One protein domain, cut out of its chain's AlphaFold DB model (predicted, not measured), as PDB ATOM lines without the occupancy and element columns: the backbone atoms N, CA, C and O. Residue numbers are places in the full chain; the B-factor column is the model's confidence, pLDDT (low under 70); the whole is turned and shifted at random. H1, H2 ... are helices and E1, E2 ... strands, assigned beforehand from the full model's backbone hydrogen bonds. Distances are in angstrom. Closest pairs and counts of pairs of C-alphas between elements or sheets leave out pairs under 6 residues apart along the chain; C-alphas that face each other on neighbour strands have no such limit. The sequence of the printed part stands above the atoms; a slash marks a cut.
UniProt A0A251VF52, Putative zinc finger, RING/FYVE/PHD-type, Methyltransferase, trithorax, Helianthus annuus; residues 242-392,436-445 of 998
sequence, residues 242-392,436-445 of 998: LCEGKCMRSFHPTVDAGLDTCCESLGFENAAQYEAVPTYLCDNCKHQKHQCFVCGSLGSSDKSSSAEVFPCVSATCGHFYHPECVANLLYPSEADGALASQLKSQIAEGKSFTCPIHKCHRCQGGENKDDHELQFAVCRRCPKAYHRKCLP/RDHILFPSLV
ATOM      1  N   LEU A 242     257.755 211.520 165.889       90.12
ATOM      2  CA  LEU A 242     256.617 212.424 165.726       90.12
ATOM      3  C   LEU A 242     255.473 212.061 166.683       90.12
ATOM      4  O   LEU A 242     255.139 210.893 166.866       90.12
ATOM      5  N   CYS A 243     254.835 213.069 167.278       92.50
ATOM      6  CA  CYS A 243     253.622 212.898 168.074       92.50
ATOM      7  C   CYS A 243     252.372 212.858 167.180       92.50
ATOM      8  O   CYS A 243     252.027 213.859 166.555       92.50
ATOM      9  N   GLU A 244     251.624 211.754 167.241       91.50
ATOM     10  CA  GLU A 244     250.354 211.519 166.528       91.50
ATOM     11  C   GLU A 244     249.251 212.538 166.851       91.50
ATOM     12  O   GLU A 244     248.306 212.728 166.089       91.50
ATOM     13  N   GLY A 245     249.345 213.198 168.004       91.94
ATOM     14  CA  GLY A 245     248.353 214.153 168.477       91.94
ATOM     15  C   GLY A 245     248.476 215.549 167.859       91.94
ATOM     16  O   GLY A 245     249.522 215.965 167.370       91.94
ATOM     17  N   LYS A 246     247.396 216.324 167.997       91.50
ATOM     18  CA  LYS A 246     247.158 217.671 167.432       91.50
ATOM     19  C   LYS A 246     248.227 218.751 167.706       91.50
ATOM     20  O   LYS A 246     248.117 219.844 167.161       91.50
ATOM     21  N   CYS A 247     249.244 218.485 168.532       93.44
ATOM     22  CA  CYS A 247     250.398 219.377 168.673       93.44
ATOM     23  C   CYS A 247     251.436 219.231 167.546       93.44
ATOM     24  O   CYS A 247     252.232 220.147 167.370       93.44
ATOM     25  N   MET A 248     251.439 218.104 166.814       91.19
ATOM     26  CA  MET A 248     252.341 217.798 165.687       91.19
ATOM     27  C   MET A 248     253.844 217.980 165.989       91.19
ATOM     28  O   MET A 248     254.637 218.225 165.086       91.19
ATOM     29  N   ARG A 249     254.241 217.878 167.264       93.19
ATOM     30  CA  ARG A 249     255.632 218.044 167.711       93.19
ATOM     31  C   ARG A 249     256.460 216.782 167.476       93.19
ATOM     32  O   ARG A 249     255.988 215.681 167.756       93.19
ATOM     33  N   SER A 250     257.719 216.983 167.109       92.69
ATOM     34  CA  SER A 250     258.740 215.940 166.970       92.69
ATOM     35  C   SER A 250     259.718 215.976 168.157       92.69
ATOM     36  O   SER A 250     259.935 217.040 168.750       92.69
ATOM     37  N   PHE A 251     260.309 214.842 168.544       93.25
ATOM     38  CA  PHE A 251     261.230 214.748 169.691       93.25
ATOM     39  C   PHE A 251     262.360 213.736 169.452       93.25
ATOM     40  O   PHE A 251     262.082 212.643 168.972       93.25
ATOM     41  N   HIS A 252     263.603 214.039 169.853       92.44
ATOM     42  CA  HIS A 252     264.682 213.035 169.888       92.44
ATOM     43  C   HIS A 252     264.271 211.857 170.795       92.44
ATOM     44  O   HIS A 252     263.983 212.098 171.976       92.44
ATOM     45  N   PRO A 253     264.191 210.610 170.289       90.38
ATOM     46  CA  PRO A 253     263.648 209.495 171.061       90.38
ATOM     47  C   PRO A 253     264.629 209.012 172.135       90.38
ATOM     48  O   PRO A 253     264.245 208.865 173.299       90.38
ATOM     49  N   THR A 254     265.892 208.816 171.758       86.88
ATOM     50  CA  THR A 254     266.980 208.363 172.634       86.88
ATOM     51  C   THR A 254     267.843 209.534 173.108       86.88
ATOM     52  O   THR A 254     267.792 210.635 172.550       86.88
ATOM     53  N   VAL A 255     268.663 209.292 174.135       82.81
ATOM     54  CA  VAL A 255     269.665 210.268 174.601       82.81
ATOM     55  C   VAL A 255     270.693 210.551 173.501       82.81
ATOM     56  O   VAL A 255     271.011 211.714 173.261       82.81
ATOM     57  N   ASP A 256     271.139 209.515 172.786       80.25
ATOM     58  CA  ASP A 256     272.155 209.613 171.731       80.25
ATOM     59  C   ASP A 256     271.699 210.493 170.562       80.25
ATOM     60  O   ASP A 256     272.436 211.377 170.129       80.25
ATOM     61  N   ALA A 257     270.444 210.344 170.116       81.38
ATOM     62  CA  ALA A 257     269.851 211.204 169.088       81.38
ATOM     63  C   ALA A 257     269.827 212.691 169.503       81.38
ATOM     64  O   ALA A 257     269.880 213.582 168.656       81.38
ATOM     65  N   GLY A 258     269.768 212.967 170.810       78.56
ATOM     66  CA  GLY A 258     269.781 214.310 171.387       78.56
ATOM     67  C   GLY A 258     271.159 214.842 171.815       78.56
ATOM     68  O   GLY A 258     271.255 216.017 172.200       78.56
ATOM     69  N   LEU A 259     272.206 214.009 171.777       77.50
ATOM     70  CA  LEU A 259     273.463 214.200 172.513       77.50
ATOM     71  C   LEU A 259     274.234 215.453 172.090       77.50
ATOM     72  O   LEU A 259     274.670 216.232 172.944       77.50
ATOM     73  N   ASP A 260     274.354 215.691 170.782       73.50
ATOM     74  CA  ASP A 260     275.102 216.819 170.207       73.50
ATOM     75  C   ASP A 260     274.651 218.169 170.779       73.50
ATOM     76  O   ASP A 260     275.469 219.044 171.068       73.50
ATOM     77  N   THR A 261     273.344 218.306 171.017       78.50
ATOM     78  CA  THR A 261     272.718 219.548 171.488       78.50
ATOM     79  C   THR A 261     272.462 219.589 172.991       78.50
ATOM     80  O   THR A 261     271.936 220.598 173.468       78.50
ATOM     81  N   CYS A 262     272.791 218.532 173.744       81.88
ATOM     82  CA  CYS A 262     272.347 218.331 175.133       81.88
ATOM     83  C   CYS A 262     270.808 218.402 175.268       81.88
ATOM     84  O   CYS A 262     270.267 219.164 176.077       81.88
ATOM     85  N   CYS A 263     270.078 217.691 174.406       87.75
ATOM     86  CA  CYS A 263     268.619 217.568 174.489       87.75
ATOM     87  C   CYS A 263     268.215 216.637 175.651       87.75
ATOM     88  O   CYS A 263     268.887 215.641 175.895       87.75
ATOM     89  N   GLU A 264     267.100 216.912 176.345       86.94
ATOM     90  CA  GLU A 264     266.586 215.992 177.384       86.94
ATOM     91  C   GLU A 264     266.104 214.647 176.808       86.94
ATOM     92  O   GLU A 264     266.040 213.665 177.548       86.94
ATOM     93  N   SER A 265     265.784 214.599 175.505       89.94
ATOM     94  CA  SER A 265     265.158 213.471 174.793       89.94
ATOM     95  C   SER A 265     263.834 212.983 175.413       89.94
ATOM     96  O   SER A 265     263.351 213.505 176.425       89.94
ATOM     97  N   LEU A 266     263.210 211.980 174.794       89.50
ATOM     98  CA  LEU A 266     262.143 211.208 175.439       89.50
ATOM     99  C   LEU A 266     262.709 210.205 176.457       89.50
ATOM    100  O   LEU A 266     262.088 209.989 177.499       89.50
ATOM    101  N   GLY A 267     263.912 209.680 176.205       85.88
ATOM    102  CA  GLY A 267     264.621 208.757 177.090       85.88
ATOM    103  C   GLY A 267     264.329 207.281 176.815       85.88
ATOM    104  O   GLY A 267     264.419 206.478 177.738       85.88
ATOM    105  N   PHE A 268     263.968 206.923 175.577       84.38
ATOM    106  CA  PHE A 268     263.975 205.524 175.141       84.38
ATOM    107  C   PHE A 268     265.416 204.995 175.091       84.38
ATOM    108  O   PHE A 268     266.338 205.732 174.736       84.38
ATOM    109  N   GLU A 269     265.610 203.718 175.414       78.06
ATOM    110  CA  GLU A 269     266.943 203.097 175.464       78.06
ATOM    111  C   GLU A 269     267.482 202.754 174.067       78.06
ATOM    112  O   GLU A 269     268.689 202.728 173.864       78.06
ATOM    113  N   ASN A 270     266.601 202.462 173.102       78.12
ATOM    114  CA  ASN A 270     266.954 202.066 171.734       78.12
ATOM    115  C   ASN A 270     265.741 202.139 170.782       78.12
ATOM    116  O   ASN A 270     264.606 202.345 171.219       78.12
ATOM    117  N   ALA A 271     265.991 201.922 169.483       75.19
ATOM    118  CA  ALA A 271     264.983 201.905 168.418       75.19
ATOM    119  C   ALA A 271     263.801 200.965 168.701       75.19
ATOM    120  O   ALA A 271     262.644 201.384 168.638       75.19
ATOM    121  N   ALA A 272     264.078 199.717 169.094       75.00
ATOM    122  CA  ALA A 272     263.054 198.690 169.268       75.00
ATOM    123  C   ALA A 272     261.986 199.071 170.311       75.00
ATOM    124  O   ALA A 272     260.838 198.648 170.186       75.00
ATOM    125  N   GLN A 273     262.318 199.904 171.306       75.25
ATOM    126  CA  GLN A 273     261.339 200.380 172.288       75.25
ATOM    127  C   GLN A 273     260.305 201.342 171.702       75.25
ATOM    128  O   GLN A 273     259.125 201.203 172.022       75.25
ATOM    129  N   TYR A 274     260.706 202.305 170.863       76.06
ATOM    130  CA  TYR A 274     259.753 203.252 170.271       76.06
ATOM    131  C   TYR A 274     259.134 202.748 168.967       76.06
ATOM    132  O   TYR A 274     258.002 203.114 168.667       76.06
ATOM    133  N   GLU A 275     259.796 201.852 168.234       74.12
ATOM    134  CA  GLU A 275     259.178 201.156 167.096       74.12
ATOM    135  C   GLU A 275     258.121 200.126 167.527       74.12
ATOM    136  O   GLU A 275     257.180 199.866 166.780       74.12
ATOM    137  N   ALA A 276     258.207 199.593 168.751       70.88
ATOM    138  CA  ALA A 276     257.152 198.767 169.340       70.88
ATOM    139  C   ALA A 276     255.913 199.566 169.802       70.88
ATOM    140  O   ALA A 276     254.908 198.956 170.170       70.88
ATOM    141  N   VAL A 277     255.951 200.907 169.795       71.31
ATOM    142  CA  VAL A 277     254.807 201.774 170.135       71.31
ATOM    143  C   VAL A 277     254.019 202.090 168.855       71.31
ATOM    144  O   VAL A 277     254.496 202.882 168.045       71.31
ATOM    145  N   PRO A 278     252.795 201.552 168.651       64.56
ATOM    146  CA  PRO A 278     252.095 201.699 167.367       64.56
ATOM    147  C   PRO A 278     251.663 203.137 167.048       64.56
ATOM    148  O   PRO A 278     251.506 203.484 165.883       64.56
ATOM    149  N   THR A 279     251.445 203.961 168.077       81.50
ATOM    150  CA  THR A 279     251.102 205.384 167.963       81.50
ATOM    151  C   THR A 279     251.702 206.159 169.139       81.50
ATOM    152  O   THR A 279     251.310 205.974 170.293       81.50
ATOM    153  N   TYR A 280     252.672 207.042 168.877       88.62
ATOM    154  CA  TYR A 280     253.289 207.851 169.932       88.62
ATOM    155  C   TYR A 280     252.479 209.125 170.216       88.62
ATOM    156  O   TYR A 280     252.241 209.946 169.332       88.62
ATOM    157  N   LEU A 281     252.100 209.335 171.482       92.00
ATOM    158  CA  LEU A 281     251.459 210.562 171.962       92.00
ATOM    159  C   LEU A 281     252.277 211.177 173.098       92.00
ATOM    160  O   LEU A 281     252.454 210.556 174.146       92.00
ATOM    161  N   CYS A 282     252.709 212.429 172.931       93.00
ATOM    162  CA  CYS A 282     253.328 213.176 174.025       93.00
ATOM    163  C   CYS A 282     252.310 213.496 175.136       93.00
ATOM    164  O   CYS A 282     251.102 213.594 174.888       93.00
ATOM    165  N   ASP A 283     252.792 213.736 176.359       92.25
ATOM    166  CA  ASP A 283     251.929 213.923 177.534       92.25
ATOM    167  C   ASP A 283     250.949 215.105 177.425       92.25
ATOM    168  O   ASP A 283     249.891 215.062 178.053       92.25
ATOM    169  N   ASN A 284     251.234 216.140 176.618       95.00
ATOM    170  CA  ASN A 284     250.252 217.206 176.367       95.00
ATOM    171  C   ASN A 284     249.032 216.678 175.590       95.00
ATOM    172  O   ASN A 284     247.895 216.973 175.961       95.00
ATOM    173  N   CYS A 285     249.252 215.864 174.552       94.25
ATOM    174  CA  CYS A 285     248.173 215.274 173.761       94.25
ATOM    175  C   CYS A 285     247.445 214.167 174.529       94.25
ATOM    176  O   CYS A 285     246.218 214.173 174.568       94.25
ATOM    177  N   LYS A 286     248.188 213.271 175.192       92.94
ATOM    178  CA  LYS A 286     247.646 212.139 175.964       92.94
ATOM    179  C   LYS A 286     246.654 212.567 177.052       92.94
ATOM    180  O   LYS A 286     245.658 211.888 177.263       92.94
ATOM    181  N   HIS A 287     246.911 213.692 177.720       92.12
ATOM    182  CA  HIS A 287     246.050 214.228 178.783       92.12
ATOM    183  C   HIS A 287     245.172 215.408 178.316       92.12
ATOM    184  O   HIS A 287     244.624 216.116 179.157       92.12
ATOM    185  N   GLN A 288     245.100 215.668 177.000       93.38
ATOM    186  CA  GLN A 288     244.402 216.809 176.381       93.38
ATOM    187  C   GLN A 288     244.652 218.167 177.075       93.38
ATOM    188  O   GLN A 288     243.760 219.006 177.184       93.38
ATOM    189  N   LYS A 289     245.884 218.400 177.543       94.62
ATOM    190  CA  LYS A 289     246.297 219.619 178.253       94.62
ATOM    191  C   LYS A 289     247.494 220.241 177.557       94.62
ATOM    192  O   LYS A 289     248.622 219.751 177.666       94.62
ATOM    193  N   HIS A 290     247.236 221.326 176.839       95.94
ATOM    194  CA  HIS A 290     248.195 222.004 175.973       95.94
ATOM    195  C   HIS A 290     248.550 223.384 176.531       95.94
ATOM    196  O   HIS A 290     247.831 223.952 177.345       95.94
ATOM    197  N   GLN A 291     249.698 223.914 176.122       95.31
ATOM    198  CA  GLN A 291     250.187 225.209 176.592       95.31
ATOM    199  C   GLN A 291     249.771 226.306 175.621       95.31
ATOM    200  O   GLN A 291     249.915 226.140 174.408       95.31
ATOM    201  N   CYS A 292     249.333 227.450 176.141       96.62
ATOM    202  CA  CYS A 292     249.161 228.636 175.316       96.62
ATOM    203  C   CYS A 292     250.527 229.203 174.907       96.62
ATOM    204  O   CYS A 292     251.303 229.633 175.758       96.62
ATOM    205  N   PHE A 293     250.798 229.290 173.603       95.88
ATOM    206  CA  PHE A 293     252.098 229.739 173.077       95.88
ATOM    207  C   PHE A 293     252.425 231.227 173.357       95.88
ATOM    208  O   PHE A 293     253.537 231.678 173.095       95.88
ATOM    209  N   VAL A 294     251.481 232.000 173.911       94.62
ATOM    210  CA  VAL A 294     251.680 233.408 174.314       94.62
ATOM    211  C   VAL A 294     252.179 233.531 175.756       94.62
ATOM    212  O   VAL A 294     253.086 234.319 176.014       94.62
ATOM    213  N   CYS A 295     251.581 232.784 176.694       94.00
ATOM    214  CA  CYS A 295     251.828 232.923 178.136       94.00
ATOM    215  C   CYS A 295     252.490 231.700 178.796       94.00
ATOM    216  O   CYS A 295     252.873 231.780 179.958       94.00
ATOM    217  N   GLY A 296     252.628 230.575 178.088       92.81
ATOM    218  CA  GLY A 296     253.233 229.333 178.587       92.81
ATOM    219  C   GLY A 296     252.325 228.478 179.480       92.81
ATOM    220  O   GLY A 296     252.553 227.275 179.588       92.81
ATOM    221  N   SER A 297     251.278 229.051 180.083       94.81
ATOM    222  CA  SER A 297     250.345 228.319 180.947       94.81
ATOM    223  C   SER A 297     249.644 227.169 180.215       94.81
ATOM    224  O   SER A 297     249.202 227.321 179.072       94.81
ATOM    225  N   LEU A 298     249.526 226.032 180.908       94.56
ATOM    226  CA  LEU A 298     248.694 224.894 180.517       94.56
ATOM    227  C   LEU A 298     247.205 225.228 180.670       94.56
ATOM    228  O   LEU A 298     246.826 225.843 181.662       94.56
ATOM    229  N   GLY A 299     246.388 224.728 179.745       94.94
ATOM    230  CA  GLY A 299     244.931 224.665 179.859       94.94
ATOM    231  C   GLY A 299     244.371 223.410 179.179       94.94
ATOM    232  O   GLY A 299     245.075 222.729 178.422       94.94
ATOM    233  N   SER A 300     243.110 223.084 179.450       94.69
ATOM    234  CA  SER A 300     242.367 222.021 178.768       94.69
ATOM    235  C   SER A 300     242.166 222.352 177.291       94.69
ATOM    236  O   SER A 300     241.757 223.459 176.943       94.69
ATOM    237  N   SER A 301     242.398 221.375 176.420       93.56
ATOM    238  CA  SER A 301     241.970 221.393 175.016       93.56
ATOM    239  C   SER A 301     240.898 220.339 174.719       93.56
ATOM    240  O   SER A 301     240.636 220.048 173.551       93.56
ATOM    241  N   ASP A 302     240.351 219.696 175.752       90.06
ATOM    242  CA  ASP A 302     239.361 218.631 175.619       90.06
ATOM    243  C   ASP A 302     237.981 219.227 175.319       90.06
ATOM    244  O   ASP A 302     237.421 219.947 176.148       90.06
ATOM    245  N   LYS A 303     237.427 218.898 174.146       79.94
ATOM    246  CA  LYS A 303     236.102 219.352 173.688       79.94
ATOM    247  C   LYS A 303     234.934 218.824 174.528       79.94
ATOM    248  O   LYS A 303     233.847 219.385 174.435       79.94
ATOM    249  N   SER A 304     235.123 217.736 175.277       76.19
ATOM    250  CA  SER A 304     234.110 217.211 176.206       76.19
ATOM    251  C   SER A 304     234.076 217.981 177.532       76.19
ATOM    252  O   SER A 304     233.110 217.886 178.287       76.19
ATOM    253  N   SER A 305     235.113 218.784 177.791       71.06
ATOM    254  CA  SER A 305     235.216 219.717 178.911       71.06
ATOM    255  C   SER A 305     234.990 221.165 178.455       71.06
ATOM    256  O   SER A 305     234.918 221.460 177.261       71.06
ATOM    257  N   SER A 306     234.963 222.105 179.400       83.69
ATOM    258  CA  SER A 306     235.158 223.523 179.089       83.69
ATOM    259  C   SER A 306     236.600 223.760 178.617       83.69
ATOM    260  O   SER A 306     237.504 223.940 179.436       83.69
ATOM    261  N   ALA A 307     236.826 223.729 177.303       91.38
ATOM    262  CA  ALA A 307     238.141 223.964 176.714       91.38
ATOM    263  C   ALA A 307     238.650 225.390 177.005       91.38
ATOM    264  O   ALA A 307     237.958 226.384 176.783       91.38
ATOM    265  N   GLU A 308     239.888 225.480 177.486       95.19
ATOM    266  CA  GLU A 308     240.567 226.720 177.877       95.19
ATOM    267  C   GLU A 308     241.537 227.188 176.781       95.19
ATOM    268  O   GLU A 308     241.702 228.389 176.560       95.19
ATOM    269  N   VAL A 309     242.167 226.241 176.069       96.56
ATOM    270  CA  VAL A 309     243.094 226.506 174.961       96.56
ATOM    271  C   VAL A 309     242.650 225.846 173.659       96.56
ATOM    272  O   VAL A 309     242.328 224.660 173.594       96.56
ATOM    273  N   PHE A 310     242.717 226.621 172.582       95.44
ATOM    274  CA  PHE A 310     242.225 226.253 171.260       95.44
ATOM    275  C   PHE A 310     243.394 226.205 170.260       95.44
ATOM    276  O   PHE A 310     244.259 227.086 170.297       95.44
ATOM    277  N   PRO A 311     243.467 225.194 169.374       95.06
ATOM    278  CA  PRO A 311     244.512 225.111 168.360       95.06
ATOM    279  C   PRO A 311     244.264 226.101 167.216       95.06
ATOM    280  O   PRO A 311     243.118 226.308 166.803       95.06
ATOM    281  N   CYS A 312     245.351 226.641 166.658       94.62
ATOM    282  CA  CYS A 312     245.322 227.362 165.382       94.62
ATOM    283  C   CYS A 312     244.634 226.519 164.289       94.62
ATOM    284  O   CYS A 312     244.702 225.290 164.297       94.62
ATOM    285  N   VAL A 313     243.963 227.173 163.337       92.75
ATOM    286  CA  VAL A 313     243.326 226.496 162.195       92.75
ATOM    287  C   VAL A 313     244.309 226.073 161.095       92.75
ATOM    288  O   VAL A 313     243.985 225.172 160.330       92.75
ATOM    289  N   SER A 314     245.484 226.702 161.005       90.44
ATOM    290  CA  SER A 314     246.450 226.427 159.935       90.44
ATOM    291  C   SER A 314     247.063 225.028 160.065       90.44
ATOM    292  O   SER A 314     247.544 224.647 161.138       90.44
ATOM    293  N   ALA A 315     247.057 224.289 158.951       87.25
ATOM    294  CA  ALA A 315     247.391 222.865 158.865       87.25
ATOM    295  C   ALA A 315     248.751 222.485 159.471       87.25
ATOM    296  O   ALA A 315     248.895 221.406 160.032       87.25
ATOM    297  N   THR A 316     249.741 223.374 159.373       87.62
ATOM    298  CA  THR A 316     251.145 223.121 159.733       87.62
ATOM    299  C   THR A 316     251.533 223.696 161.105       87.62
ATOM    300  O   THR A 316     252.699 223.660 161.484       87.62
ATOM    301  N   CYS A 317     250.577 224.252 161.865       91.06
ATOM    302  CA  CYS A 317     250.877 225.130 163.002       91.06
ATOM    303  C   CYS A 317     251.127 224.427 164.352       91.06
ATOM    304  O   CYS A 317     252.030 224.816 165.085       91.06
ATOM    305  N   GLY A 318     250.280 223.470 164.753       92.44
ATOM    306  CA  GLY A 318     250.403 222.716 166.020       92.44
ATOM    307  C   GLY A 318     250.264 223.513 167.336       92.44
ATOM    308  O   GLY A 318     250.160 222.923 168.415       92.44
ATOM    309  N   HIS A 319     250.245 224.848 167.291       95.31
ATOM    310  CA  HIS A 319     250.202 225.715 168.470       95.31
ATOM    311  C   HIS A 319     248.779 225.947 169.014       95.31
ATOM    312  O   HIS A 319     247.824 226.161 168.262       95.31
ATOM    313  N   PHE A 320     248.674 225.991 170.347       96.69
ATOM    314  CA  PHE A 320     247.445 226.229 171.110       96.69
ATOM    315  C   PHE A 320     247.474 227.598 171.804       96.69
ATOM    316  O   PHE A 320     248.546 228.130 172.110       96.69
ATOM    317  N   TYR A 321     246.295 228.181 172.049       97.44
ATOM    318  CA  TYR A 321     246.141 229.541 172.570       97.44
ATOM    319  C   TYR A 321     244.903 229.697 173.467       97.44
ATOM    320  O   TYR A 321     243.841 229.186 173.124       97.44
ATOM    321  N   HIS A 322     245.004 230.463 174.562       96.81
ATOM    322  CA  HIS A 322     243.818 230.982 175.259       96.81
ATOM    323  C   HIS A 322     243.138 232.060 174.392       96.81
ATOM    324  O   HIS A 322     243.866 232.886 173.830       96.81
ATOM    325  N   PRO A 323     241.793 232.143 174.341       95.69
ATOM    326  CA  PRO A 323     241.072 233.167 173.575       95.69
ATOM    327  C   PRO A 323     241.524 234.603 173.894       95.69
ATOM    328  O   PRO A 323     241.835 235.378 172.992       95.69
ATOM    329  N   GLU A 324     241.659 234.912 175.188       94.81
ATOM    330  CA  GLU A 324     242.173 236.182 175.728       94.81
ATOM    331  C   GLU A 324     243.546 236.557 175.143       94.81
ATOM    332  O   GLU A 324     243.781 237.683 174.707       94.81
ATOM    333  N   CYS A 325     244.464 235.590 175.090       95.88
ATOM    334  CA  CYS A 325     245.828 235.820 174.629       95.88
ATOM    335  C   CYS A 325     245.934 235.985 173.106       95.88
ATOM    336  O   CYS A 325     246.928 236.539 172.637       95.88
ATOM    337  N   VAL A 326     244.948 235.514 172.331       93.75
ATOM    338  CA  VAL A 326     244.848 235.812 170.891       93.75
ATOM    339  C   VAL A 326     244.276 237.211 170.689       93.75
ATOM    340  O   VAL A 326     244.859 237.998 169.946       93.75
ATOM    341  N   ALA A 327     243.176 237.529 171.381       92.88
ATOM    342  CA  ALA A 327     242.504 238.823 171.305       92.88
ATOM    343  C   ALA A 327     243.474 239.978 171.591       92.88
ATOM    344  O   ALA A 327     243.701 240.810 170.715       92.88
ATOM    345  N   ASN A 328     244.152 239.955 172.739       90.81
ATOM    346  CA  ASN A 328     245.044 241.039 173.175       90.81
ATOM    347  C   ASN A 328     246.355 241.126 172.362       90.81
ATOM    348  O   ASN A 328     247.109 242.087 172.504       90.81
ATOM    349  N   LEU A 329     246.656 240.124 171.526       88.25
ATOM    350  CA  LEU A 329     247.835 240.103 170.651       88.25
ATOM    351  C   LEU A 329     247.517 240.530 169.206       88.25
ATOM    352  O   LEU A 329     248.414 241.009 168.514       88.25
ATOM    353  N   LEU A 330     246.266 240.378 168.756       86.19
ATOM    354  CA  LEU A 330     245.787 240.888 167.464       86.19
ATOM    355  C   LEU A 330     245.177 242.293 167.566       86.19
ATOM    356  O   LEU A 330     245.317 243.075 166.631       86.19
ATOM    357  N   TYR A 331     244.564 242.617 168.705       87.62
ATOM    358  CA  TYR A 331     243.905 243.890 168.999       87.62
ATOM    359  C   TYR A 331     244.487 244.507 170.288       87.62
ATOM    360  O   TYR A 331     243.834 244.505 171.330       87.62
ATOM    361  N   PRO A 332     245.742 245.001 170.265       81.00
ATOM    362  CA  PRO A 332     246.438 245.520 171.447       81.00
ATOM    363  C   PRO A 332     246.059 246.970 171.813       81.00
ATOM    364  O   PRO A 332     246.736 247.587 172.635       81.00
ATOM    365  N   SER A 333     245.044 247.547 171.163       82.31
ATOM    366  CA  SER A 333     244.582 248.922 171.371       82.31
ATOM    367  C   SER A 333     243.254 248.930 172.121       82.31
ATOM    368  O   SER A 333     242.327 248.224 171.734       82.31
ATOM    369  N   GLU A 334     243.117 249.802 173.120       75.44
ATOM    370  CA  GLU A 334     241.848 250.035 173.831       75.44
ATOM    371  C   GLU A 334     240.701 250.421 172.872       75.44
ATOM    372  O   GLU A 334     239.541 250.084 173.104       75.44
ATOM    373  N   ALA A 335     241.022 251.078 171.747       77.62
ATOM    374  CA  ALA A 335     240.046 251.427 170.711       77.62
ATOM    375  C   ALA A 335     239.461 250.198 169.983       77.62
ATOM    376  O   ALA A 335     238.330 250.254 169.503       77.62
ATOM    377  N   ASP A 336     240.196 249.082 169.947       84.38
ATOM    378  CA  ASP A 336     239.786 247.828 169.308       84.38
ATOM    379  C   ASP A 336     239.102 246.859 170.295       84.38
ATOM    380  O   ASP A 336     238.756 245.735 169.926       84.38
ATOM    381  N   GLY A 337     238.873 247.266 171.553       85.50
ATOM    382  CA  GLY A 337     238.397 246.393 172.637       85.50
ATOM    383  C   GLY A 337     237.080 245.651 172.349       85.50
ATOM    384  O   GLY A 337     236.864 244.545 172.853       85.50
ATOM    385  N   ALA A 338     236.224 246.199 171.480       88.50
ATOM    386  CA  ALA A 338     235.023 245.520 170.990       88.50
ATOM    387  C   ALA A 338     235.352 244.329 170.063       88.50
ATOM    388  O   ALA A 338     234.769 243.256 170.219       88.50
ATOM    389  N   LEU A 339     236.317 244.486 169.150       88.69
ATOM    390  CA  LEU A 339     236.799 243.423 168.258       88.69
ATOM    391  C   LEU A 339     237.593 242.366 169.037       88.69
ATOM    392  O   LEU A 339     237.409 241.170 168.811       88.69
ATOM    393  N   ALA A 340     238.403 242.794 170.011       90.62
ATOM    394  CA  ALA A 340     239.087 241.903 170.948       90.62
ATOM    395  C   ALA A 340     238.083 241.017 171.710       90.62
ATOM    396  O   ALA A 340     238.203 239.790 171.714       90.62
ATOM    397  N   SER A 341     237.044 241.632 172.286       91.69
ATOM    398  CA  SER A 341     235.974 240.930 173.005       91.69
ATOM    399  C   SER A 341     235.182 239.987 172.096       91.69
ATOM    400  O   SER A 341     234.896 238.855 172.485       91.69
ATOM    401  N   GLN A 342     234.870 240.413 170.868       93.25
ATOM    402  CA  GLN A 342     234.171 239.582 169.890       93.25
ATOM    403  C   GLN A 342     235.003 238.354 169.497       93.25
ATOM    404  O   GLN A 342     234.486 237.238 169.532       93.25
ATOM    405  N   LEU A 343     236.290 238.528 169.174       91.94
ATOM    406  CA  LEU A 343     237.183 237.423 168.816       91.94
ATOM    407  C   LEU A 343     237.375 236.449 169.987       91.94
ATOM    408  O   LEU A 343     237.342 235.235 169.787       91.94
ATOM    409  N   LYS A 344     237.524 236.962 171.215       94.88
ATOM    410  CA  LYS A 344     237.601 236.152 172.440       94.88
ATOM    411  C   LYS A 344     236.386 235.231 172.579       94.88
ATOM    412  O   LYS A 344     236.567 234.026 172.747       94.88
ATOM    413  N   SER A 345     235.170 235.770 172.469       94.00
ATOM    414  CA  SER A 345     233.942 234.965 172.530       94.00
ATOM    415  C   SER A 345     233.858 233.970 171.373       94.00
ATOM    416  O   SER A 345     233.606 232.794 171.606       94.00
ATOM    417  N   GLN A 346     234.177 234.387 170.143       92.81
ATOM    418  CA  GLN A 346     234.158 233.497 168.978       92.81
ATOM    419  C   GLN A 346     235.099 232.290 169.129       92.81
ATOM    420  O   GLN A 346     234.703 231.171 168.808       92.81
ATOM    421  N   ILE A 347     236.323 232.485 169.631       93.50
ATOM    422  CA  ILE A 347     237.261 231.373 169.862       93.50
ATOM    423  C   ILE A 347     236.758 230.474 171.001       93.50
ATOM    424  O   ILE A 347     236.831 229.256 170.869       93.50
ATOM    425  N   ALA A 348     236.197 231.042 172.077       92.19
ATOM    426  CA  ALA A 348     235.605 230.270 173.178       92.19
ATOM    427  C   ALA A 348     234.371 229.446 172.745       92.19
ATOM    428  O   ALA A 348     234.186 228.325 173.207       92.19
ATOM    429  N   GLU A 349     233.583 229.952 171.791       91.06
ATOM    430  CA  GLU A 349     232.514 229.229 171.077       91.06
ATOM    431  C   GLU A 349     233.052 228.143 170.113       91.06
ATOM    432  O   GLU A 349     232.281 227.487 169.413       91.06
ATOM    433  N   GLY A 350     234.374 227.954 170.033       87.44
ATOM    434  CA  GLY A 350     235.031 226.949 169.196       87.44
ATOM    435  C   GLY A 350     235.236 227.348 167.730       87.44
ATOM    436  O   GLY A 350     235.641 226.499 166.928       87.44
ATOM    437  N   LYS A 351     234.990 228.610 167.348       89.06
ATOM    438  CA  LYS A 351     235.194 229.078 165.965       89.06
ATOM    439  C   LYS A 351     236.688 229.114 165.623       89.06
ATOM    440  O   LYS A 351     237.540 229.479 166.433       89.06
ATOM    441  N   SER A 352     237.008 228.713 164.395       89.50
ATOM    442  CA  SER A 352     238.384 228.655 163.894       89.50
ATOM    443  C   SER A 352     239.031 230.040 163.800       89.50
ATOM    444  O   SER A 352     238.443 230.965 163.250       89.50
ATOM    445  N   PHE A 353     240.286 230.148 164.241       91.31
ATOM    446  CA  PHE A 353     241.112 231.351 164.125       91.31
ATOM    447  C   PHE A 353     242.510 230.999 163.602       91.31
ATOM    448  O   PHE A 353     243.022 229.902 163.840       91.31
ATOM    449  N   THR A 354     243.149 231.945 162.912       90.81
ATOM    450  CA  THR A 354     244.562 231.842 162.511       90.81
ATOM    451  C   THR A 354     245.411 232.612 163.514       90.81
ATOM    452  O   THR A 354     245.101 233.761 163.829       90.81
ATOM    453  N   CYS A 355     246.451 231.985 164.060       92.06
ATOM    454  CA  CYS A 355     247.234 232.586 165.138       92.06
ATOM    455  C   CYS A 355     248.317 233.569 164.632       92.06
ATOM    456  O   CYS A 355     248.722 233.496 163.470       92.06
ATOM    457  N   PRO A 356     248.841 234.473 165.487       89.62
ATOM    458  CA  PRO A 356     249.700 235.577 165.034       89.62
ATOM    459  C   PRO A 356     251.077 235.183 164.479       89.62
ATOM    460  O   PRO A 356     251.756 236.038 163.921       89.62
ATOM    461  N   ILE A 357     251.501 233.914 164.585       92.06
ATOM    462  CA  ILE A 357     252.744 233.446 163.943       92.06
ATOM    463  C   ILE A 357     252.642 233.444 162.406       92.06
ATOM    464  O   ILE A 357     253.660 233.533 161.734       92.06
ATOM    465  N   HIS A 358     251.425 233.408 161.847       90.31
ATOM    466  CA  HIS A 358     251.191 233.437 160.397       90.31
ATOM    467  C   HIS A 358     251.152 234.866 159.812       90.31
ATOM    468  O   HIS A 358     250.714 235.061 158.680       90.31
ATOM    469  N   LYS A 359     251.591 235.881 160.572       90.81
ATOM    470  CA  LYS A 359     251.700 237.276 160.121       90.81
ATOM    471  C   LYS A 359     253.051 237.873 160.503       90.81
ATOM    472  O   LYS A 359     253.533 237.708 161.623       90.81
ATOM    473  N   CYS A 360     253.640 238.639 159.590       94.44
ATOM    474  CA  CYS A 360     254.856 239.392 159.857       94.44
ATOM    475  C   CYS A 360     254.591 240.471 160.918       94.44
ATOM    476  O   CYS A 360     253.889 241.449 160.669       94.44
ATOM    477  N   HIS A 361     255.233 240.365 162.079       93.69
ATOM    478  CA  HIS A 361     255.074 241.275 163.217       93.69
ATOM    479  C   HIS A 361     255.460 242.742 162.913       93.69
ATOM    480  O   HIS A 361     255.192 243.625 163.725       93.69
ATOM    481  N   ARG A 362     256.093 243.020 161.762       93.94
ATOM    482  CA  ARG A 362     256.459 244.374 161.313       93.94
ATOM    483  C   ARG A 362     255.454 245.012 160.346       93.94
ATOM    484  O   ARG A 362     255.237 246.212 160.449       93.94
ATOM    485  N   CYS A 363     254.883 244.254 159.408       93.69
ATOM    486  CA  CYS A 363     254.016 244.790 158.340       93.69
ATOM    487  C   CYS A 363     252.633 244.119 158.246       93.69
ATOM    488  O   CYS A 363     251.845 244.475 157.380       93.69
ATOM    489  N   GLN A 364     252.340 243.149 159.118       89.88
ATOM    490  CA  GLN A 364     251.094 242.371 159.216       89.88
ATOM    491  C   GLN A 364     250.709 241.507 157.999       89.88
ATOM    492  O   GLN A 364     249.727 240.767 158.077       89.88
ATOM    493  N   GLY A 365     251.493 241.526 156.916       88.69
ATOM    494  CA  GLY A 365     251.325 240.624 155.774       88.69
ATOM    495  C   GLY A 365     251.593 239.151 156.118       88.69
ATOM    496  O   GLY A 365     252.388 238.851 157.014       88.69
ATOM    497  N   GLY A 366     250.924 238.249 155.395       88.69
ATOM    498  CA  GLY A 366     251.156 236.801 155.451       88.69
ATOM    499  C   GLY A 366     252.470 236.380 154.785       88.69
ATOM    500  O   GLY A 366     253.193 237.214 154.237       88.69
ATOM    501  N   GLU A 367     252.789 235.092 154.855       88.06
ATOM    502  CA  GLU A 367     253.964 234.506 154.200       88.06
ATOM    503  C   GLU A 367     253.736 234.316 152.696       88.06
ATOM    504  O   GLU A 367     252.615 234.043 152.265       88.06
ATOM    505  N   ASN A 368     254.813 234.376 151.919       87.25
ATOM    506  CA  ASN A 368     254.915 233.647 150.658       87.25
ATOM    507  C   ASN A 368     256.223 232.848 150.716       87.25
ATOM    508  O   ASN A 368     257.272 233.439 150.951       87.25
ATOM    509  N   LYS A 369     256.160 231.521 150.566       84.25
ATOM    510  CA  LYS A 369     257.332 230.640 150.701       84.25
ATOM    511  C   LYS A 369     258.255 230.692 149.485       84.25
ATOM    512  O   LYS A 369     259.453 230.441 149.624       84.25
ATOM    513  N   ASP A 370     257.701 231.043 148.330       84.44
ATOM    514  CA  ASP A 370     258.393 230.990 147.042       84.44
ATOM    515  C   ASP A 370     259.000 232.360 146.652       84.44
ATOM    516  O   ASP A 370     259.906 232.428 145.829       84.44
ATOM    517  N   ASP A 371     258.600 233.452 147.327       90.00
ATOM    518  CA  ASP A 371     259.374 234.707 147.389       90.00
ATOM    519  C   ASP A 371     260.313 234.655 148.607       90.00
ATOM    520  O   ASP A 371     259.883 234.813 149.751       90.00
ATOM    521  N   HIS A 372     261.614 234.488 148.351       91.06
ATOM    522  CA  HIS A 372     262.696 234.468 149.346       91.06
ATOM    523  C   HIS A 372     262.639 235.619 150.368       91.06
ATOM    524  O   HIS A 372     262.962 235.436 151.545       91.06
ATOM    525  N   GLU A 373     262.192 236.807 149.953       94.06
ATOM    526  CA  GLU A 373     262.081 237.984 150.812       94.06
ATOM    527  C   GLU A 373     260.763 238.040 151.607       94.06
ATOM    528  O   GLU A 373     260.651 238.857 152.527       94.06
ATOM    529  N   LEU A 374     259.776 237.197 151.282       92.25
ATOM    530  CA  LEU A 374     258.511 236.989 152.010       92.25
ATOM    531  C   LEU A 374     258.442 235.662 152.792       92.25
ATOM    532  O   LEU A 374     257.460 235.451 153.508       92.25
ATOM    533  N   GLN A 375     259.479 234.826 152.748       92.88
ATOM    534  CA  GLN A 375     259.659 233.710 153.685       92.88
ATOM    535  C   GLN A 375     259.696 234.222 155.134       92.88
ATOM    536  O   GLN A 375     260.256 235.295 155.409       92.88
ATOM    537  N   PHE A 376     259.117 233.481 156.087       94.06
ATOM    538  CA  PHE A 376     259.151 233.878 157.495       94.06
ATOM    539  C   PHE A 376     260.379 233.374 158.252       94.06
ATOM    540  O   PHE A 376     260.699 232.189 158.287       94.06
ATOM    541  N   ALA A 377     260.958 234.292 159.023       95.69
ATOM    542  CA  ALA A 377     261.670 233.995 160.251       95.69
ATOM    543  C   ALA A 377     260.685 233.816 161.408       95.69
ATOM    544  O   ALA A 377     259.962 234.756 161.739       95.69
ATOM    545  N   VAL A 378     260.668 232.639 162.044       94.81
ATOM    546  CA  VAL A 378     259.695 232.256 163.085       94.81
ATOM    547  C   VAL A 378     260.352 232.028 164.450       94.81
ATOM    548  O   VAL A 378     261.352 231.322 164.580       94.81
ATOM    549  N   CYS A 379     259.802 232.646 165.501       95.62
ATOM    550  CA  CYS A 379     260.386 232.602 166.842       95.62
ATOM    551  C   CYS A 379     259.955 231.349 167.617       95.62
ATOM    552  O   CYS A 379     258.805 231.235 168.036       95.62
ATOM    553  N   ARG A 380     260.896 230.455 167.933       93.75
ATOM    554  CA  ARG A 380     260.631 229.162 168.609       93.75
ATOM    555  C   ARG A 380     260.182 229.251 170.082       93.75
ATOM    556  O   ARG A 380     260.079 228.240 170.775       93.75
ATOM    557  N   ARG A 381     259.957 230.459 170.611       93.81
ATOM    558  CA  ARG A 381     259.594 230.714 172.024       93.81
ATOM    559  C   ARG A 381     258.416 231.679 172.218       93.81
ATOM    560  O   ARG A 381     258.033 231.925 173.358       93.81
ATOM    561  N   CYS A 382     257.861 232.250 171.145       94.31
ATOM    562  CA  CYS A 382     256.666 233.104 171.188       94.31
ATOM    563  C   CYS A 382     256.095 233.311 169.771       94.31
ATOM    564  O   CYS A 382     256.873 233.271 168.818       94.31
ATOM    565  N   PRO A 383     254.807 233.663 169.594       94.50
ATOM    566  CA  PRO A 383     254.207 233.967 168.289       94.50
ATOM    567  C   PRO A 383     254.685 235.319 167.726       94.50
ATOM    568  O   PRO A 383     253.946 236.301 167.666       94.50
ATOM    569  N   LYS A 384     255.953 235.373 167.316       95.00
ATOM    570  CA  LYS A 384     256.519 236.426 166.475       95.00
ATOM    571  C   LYS A 384     257.117 235.792 165.232       95.00
ATOM    572  O   LYS A 384     258.062 235.013 165.349       95.00
ATOM    573  N   ALA A 385     256.617 236.201 164.076       95.75
ATOM    574  CA  ALA A 385     257.280 236.004 162.800       95.75
ATOM    575  C   ALA A 385     257.713 237.353 162.202       95.75
ATOM    576  O   ALA A 385     257.168 238.400 162.556       95.75
ATOM    577  N   TYR A 386     258.671 237.339 161.284       96.81
ATOM    578  CA  TYR A 386     258.987 238.455 160.389       96.81
ATOM    579  C   TYR A 386     259.249 237.889 158.995       96.81
ATOM    580  O   TYR A 386     259.869 236.839 158.899       96.81
ATOM    581  N   HIS A 387     258.878 238.588 157.920       96.44
ATOM    582  CA  HIS A 387     259.491 238.325 156.608       96.44
ATOM    583  C   HIS A 387     261.014 238.484 156.686       96.44
ATOM    584  O   HIS A 387     261.473 239.333 157.460       96.44
ATOM    585  N   ARG A 388     261.780 237.789 155.838       94.75
ATOM    586  CA  ARG A 388     263.234 237.999 155.680       94.75
ATOM    587  C   ARG A 388     263.581 239.492 155.540       94.75
ATOM    588  O   ARG A 388     264.276 240.028 156.404       94.75
ATOM    589  N   LYS A 389     262.949 240.218 154.601       95.06
ATOM    590  CA  LYS A 389     263.119 241.688 154.431       95.06
ATOM    591  C   LYS A 389     262.671 242.548 155.618       95.06
ATOM    592  O   LYS A 389     263.012 243.728 155.715       95.06
ATOM    593  N   CYS A 390     261.876 241.990 156.530       97.25
ATOM    594  CA  CYS A 390     261.371 242.681 157.714       97.25
ATOM    595  C   CYS A 390     262.184 242.417 158.989       97.25
ATOM    596  O   CYS A 390     262.019 243.184 159.947       97.25
ATOM    597  N   LEU A 391     263.026 241.376 159.012       95.75
ATOM    598  CA  LEU A 391     263.759 240.911 160.189       95.75
ATOM    599  C   LEU A 391     264.644 242.033 160.778       95.75
ATOM    600  O   LEU A 391     265.420 242.663 160.054       95.75
ATOM    601  N   PRO A 392     264.551 242.340 162.087       94.06
ATOM    602  CA  PRO A 392     265.418 243.341 162.699       94.06
ATOM    603  C   PRO A 392     266.884 242.892 162.694       94.06
ATOM    604  O   PRO A 392     267.190 241.824 163.214       94.06
ATOM    605  N   ARG A 436     265.320 225.984 177.753       90.31
ATOM    606  CA  ARG A 436     264.500 224.933 177.124       90.31
ATOM    607  C   ARG A 436     263.324 224.490 178.006       90.31
ATOM    608  O   ARG A 436     262.843 223.370 177.913       90.31
ATOM    609  N   ASP A 437     262.861 225.376 178.886       86.25
ATOM    610  CA  ASP A 437     261.741 225.149 179.805       86.25
ATOM    611  C   ASP A 437     260.376 225.601 179.248       86.25
ATOM    612  O   ASP A 437     259.376 225.583 179.967       86.25
ATOM    613  N   HIS A 438     260.325 225.923 177.949       89.56
ATOM    614  CA  HIS A 438     259.141 226.311 177.165       89.56
ATOM    615  C   HIS A 438     258.173 225.157 176.850       89.56
ATOM    616  O   HIS A 438     257.205 225.366 176.118       89.56
ATOM    617  N   ILE A 439     258.427 223.951 177.372       92.00
ATOM    618  CA  ILE A 439     257.475 222.837 177.365       92.00
ATOM    619  C   ILE A 439     257.186 222.389 178.803       92.00
ATOM    620  O   ILE A 439     258.036 221.857 179.516       92.00
ATOM    621  N   LEU A 440     255.940 222.601 179.219       90.94
ATOM    622  CA  LEU A 440     255.318 222.063 180.424       90.94
ATOM    623  C   LEU A 440     254.461 220.835 180.063       90.94
ATOM    624  O   LEU A 440     253.543 220.933 179.242       90.94
ATOM    625  N   PHE A 441     254.720 219.694 180.704       89.38
ATOM    626  CA  PHE A 441     253.846 218.519 180.636       89.38
ATOM    627  C   PHE A 441     252.964 218.422 181.891       89.38
ATOM    628  O   PHE A 441     253.417 218.819 182.965       89.38
ATOM    629  N   PRO A 442     251.729 217.886 181.802       82.06
ATOM    630  CA  PRO A 442     250.784 217.907 182.927       82.06
ATOM    631  C   PRO A 442     251.179 217.005 184.104       82.06
ATOM    632  O   PRO A 442     250.716 217.229 185.218       82.06
ATOM    633  N   SER A 443     252.010 215.990 183.848       60.22
ATOM    634  CA  SER A 443     252.196 214.833 184.736       60.22
ATOM    635  C   SER A 443     253.614 214.706 185.311       60.22
ATOM    636  O   SER A 443     253.889 213.777 186.065       60.22
ATOM    637  N   LEU A 444     254.532 215.615 184.954       55.06
ATOM    638  CA  LEU A 444     255.965 215.472 185.228       55.06
ATOM    639  C   LEU A 444     256.551 216.664 185.990       55.06
ATOM    640  O   LEU A 444     257.086 217.603 185.398       55.06
ATOM    641  N   VAL A 445     256.604 216.545 187.319       40.62
ATOM    642  CA  VAL A 445     257.562 217.304 188.141       40.62
ATOM    643  C   VAL A 445     258.946 216.639 188.036       40.62
ATOM    644  O   VAL A 445     259.513 216.165 189.020       40.62
TER     645      VAL A 445
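This is residues 242 to 392 and 436 to 445 of the 998 residues of the protein "Putative zinc finger, RING/FYVE/PHD-type, Methyltransferase, trithorax" of Helianthus annuus (UniProt A0A251VF52). Little regular structure here: mostly loops, with strand hairpin E1-E2 near the middle, helical hairpin H4-H5 and short helix H2 toward opposite ends, and strand hairpin E3-E4 to one side. Of 161 printed residues, 52 are in named elements, H1 H2 H3 E1 E2 H4 H5 E3 E4, class mixed; both two-stranded sheets are antiparallel. It is only just compact, close to loose, with radius of gyration of the C-alphas 17.7 A and spans 56 by 42 by 26 A.

Find E3, residues 376 to 379, from C-alpha 376 at (259.151, 233.878, 157.495); E4, residues 385 to 387, ends with C-alpha 387 at (259.491, 238.325, 156.608). Look back for E1, 289 to 291; E2, 298 to 300; H4, 323 to 330; H5, 334 to 348, 20.7 A long; H1, 255 to 261; H2, 271 to 275; H3, 283 to 286.

In hairpin E3-E4, antiparallel, find N 377 and O 386 at 2.8 A; in hairpin E1-E2, antiparallel, N 290 and O 299 at 3.0 A. H4 and H5 touch, closest at the C-alphas of Ala 327 and Ala 340, 4.6 A, at a steep tilt of 40 degrees, opposite ways. H1, H2 and H3 touch no helix. Every O i to N i+4 pair is within hydrogen-bond range in H2, but 1 of 3 in H1 with 3 of 4 O i to N i+3, 3 of 4 in H4 and 9 of 11 in H5; H3 is too short.

Residues 393 to 435 are cut out, C-alphas 392 and 436 being 23.4 A apart. Links E2 to H4 and H5 to E3 are long. Residues 278 and 443 to 445 have pLDDT under 70.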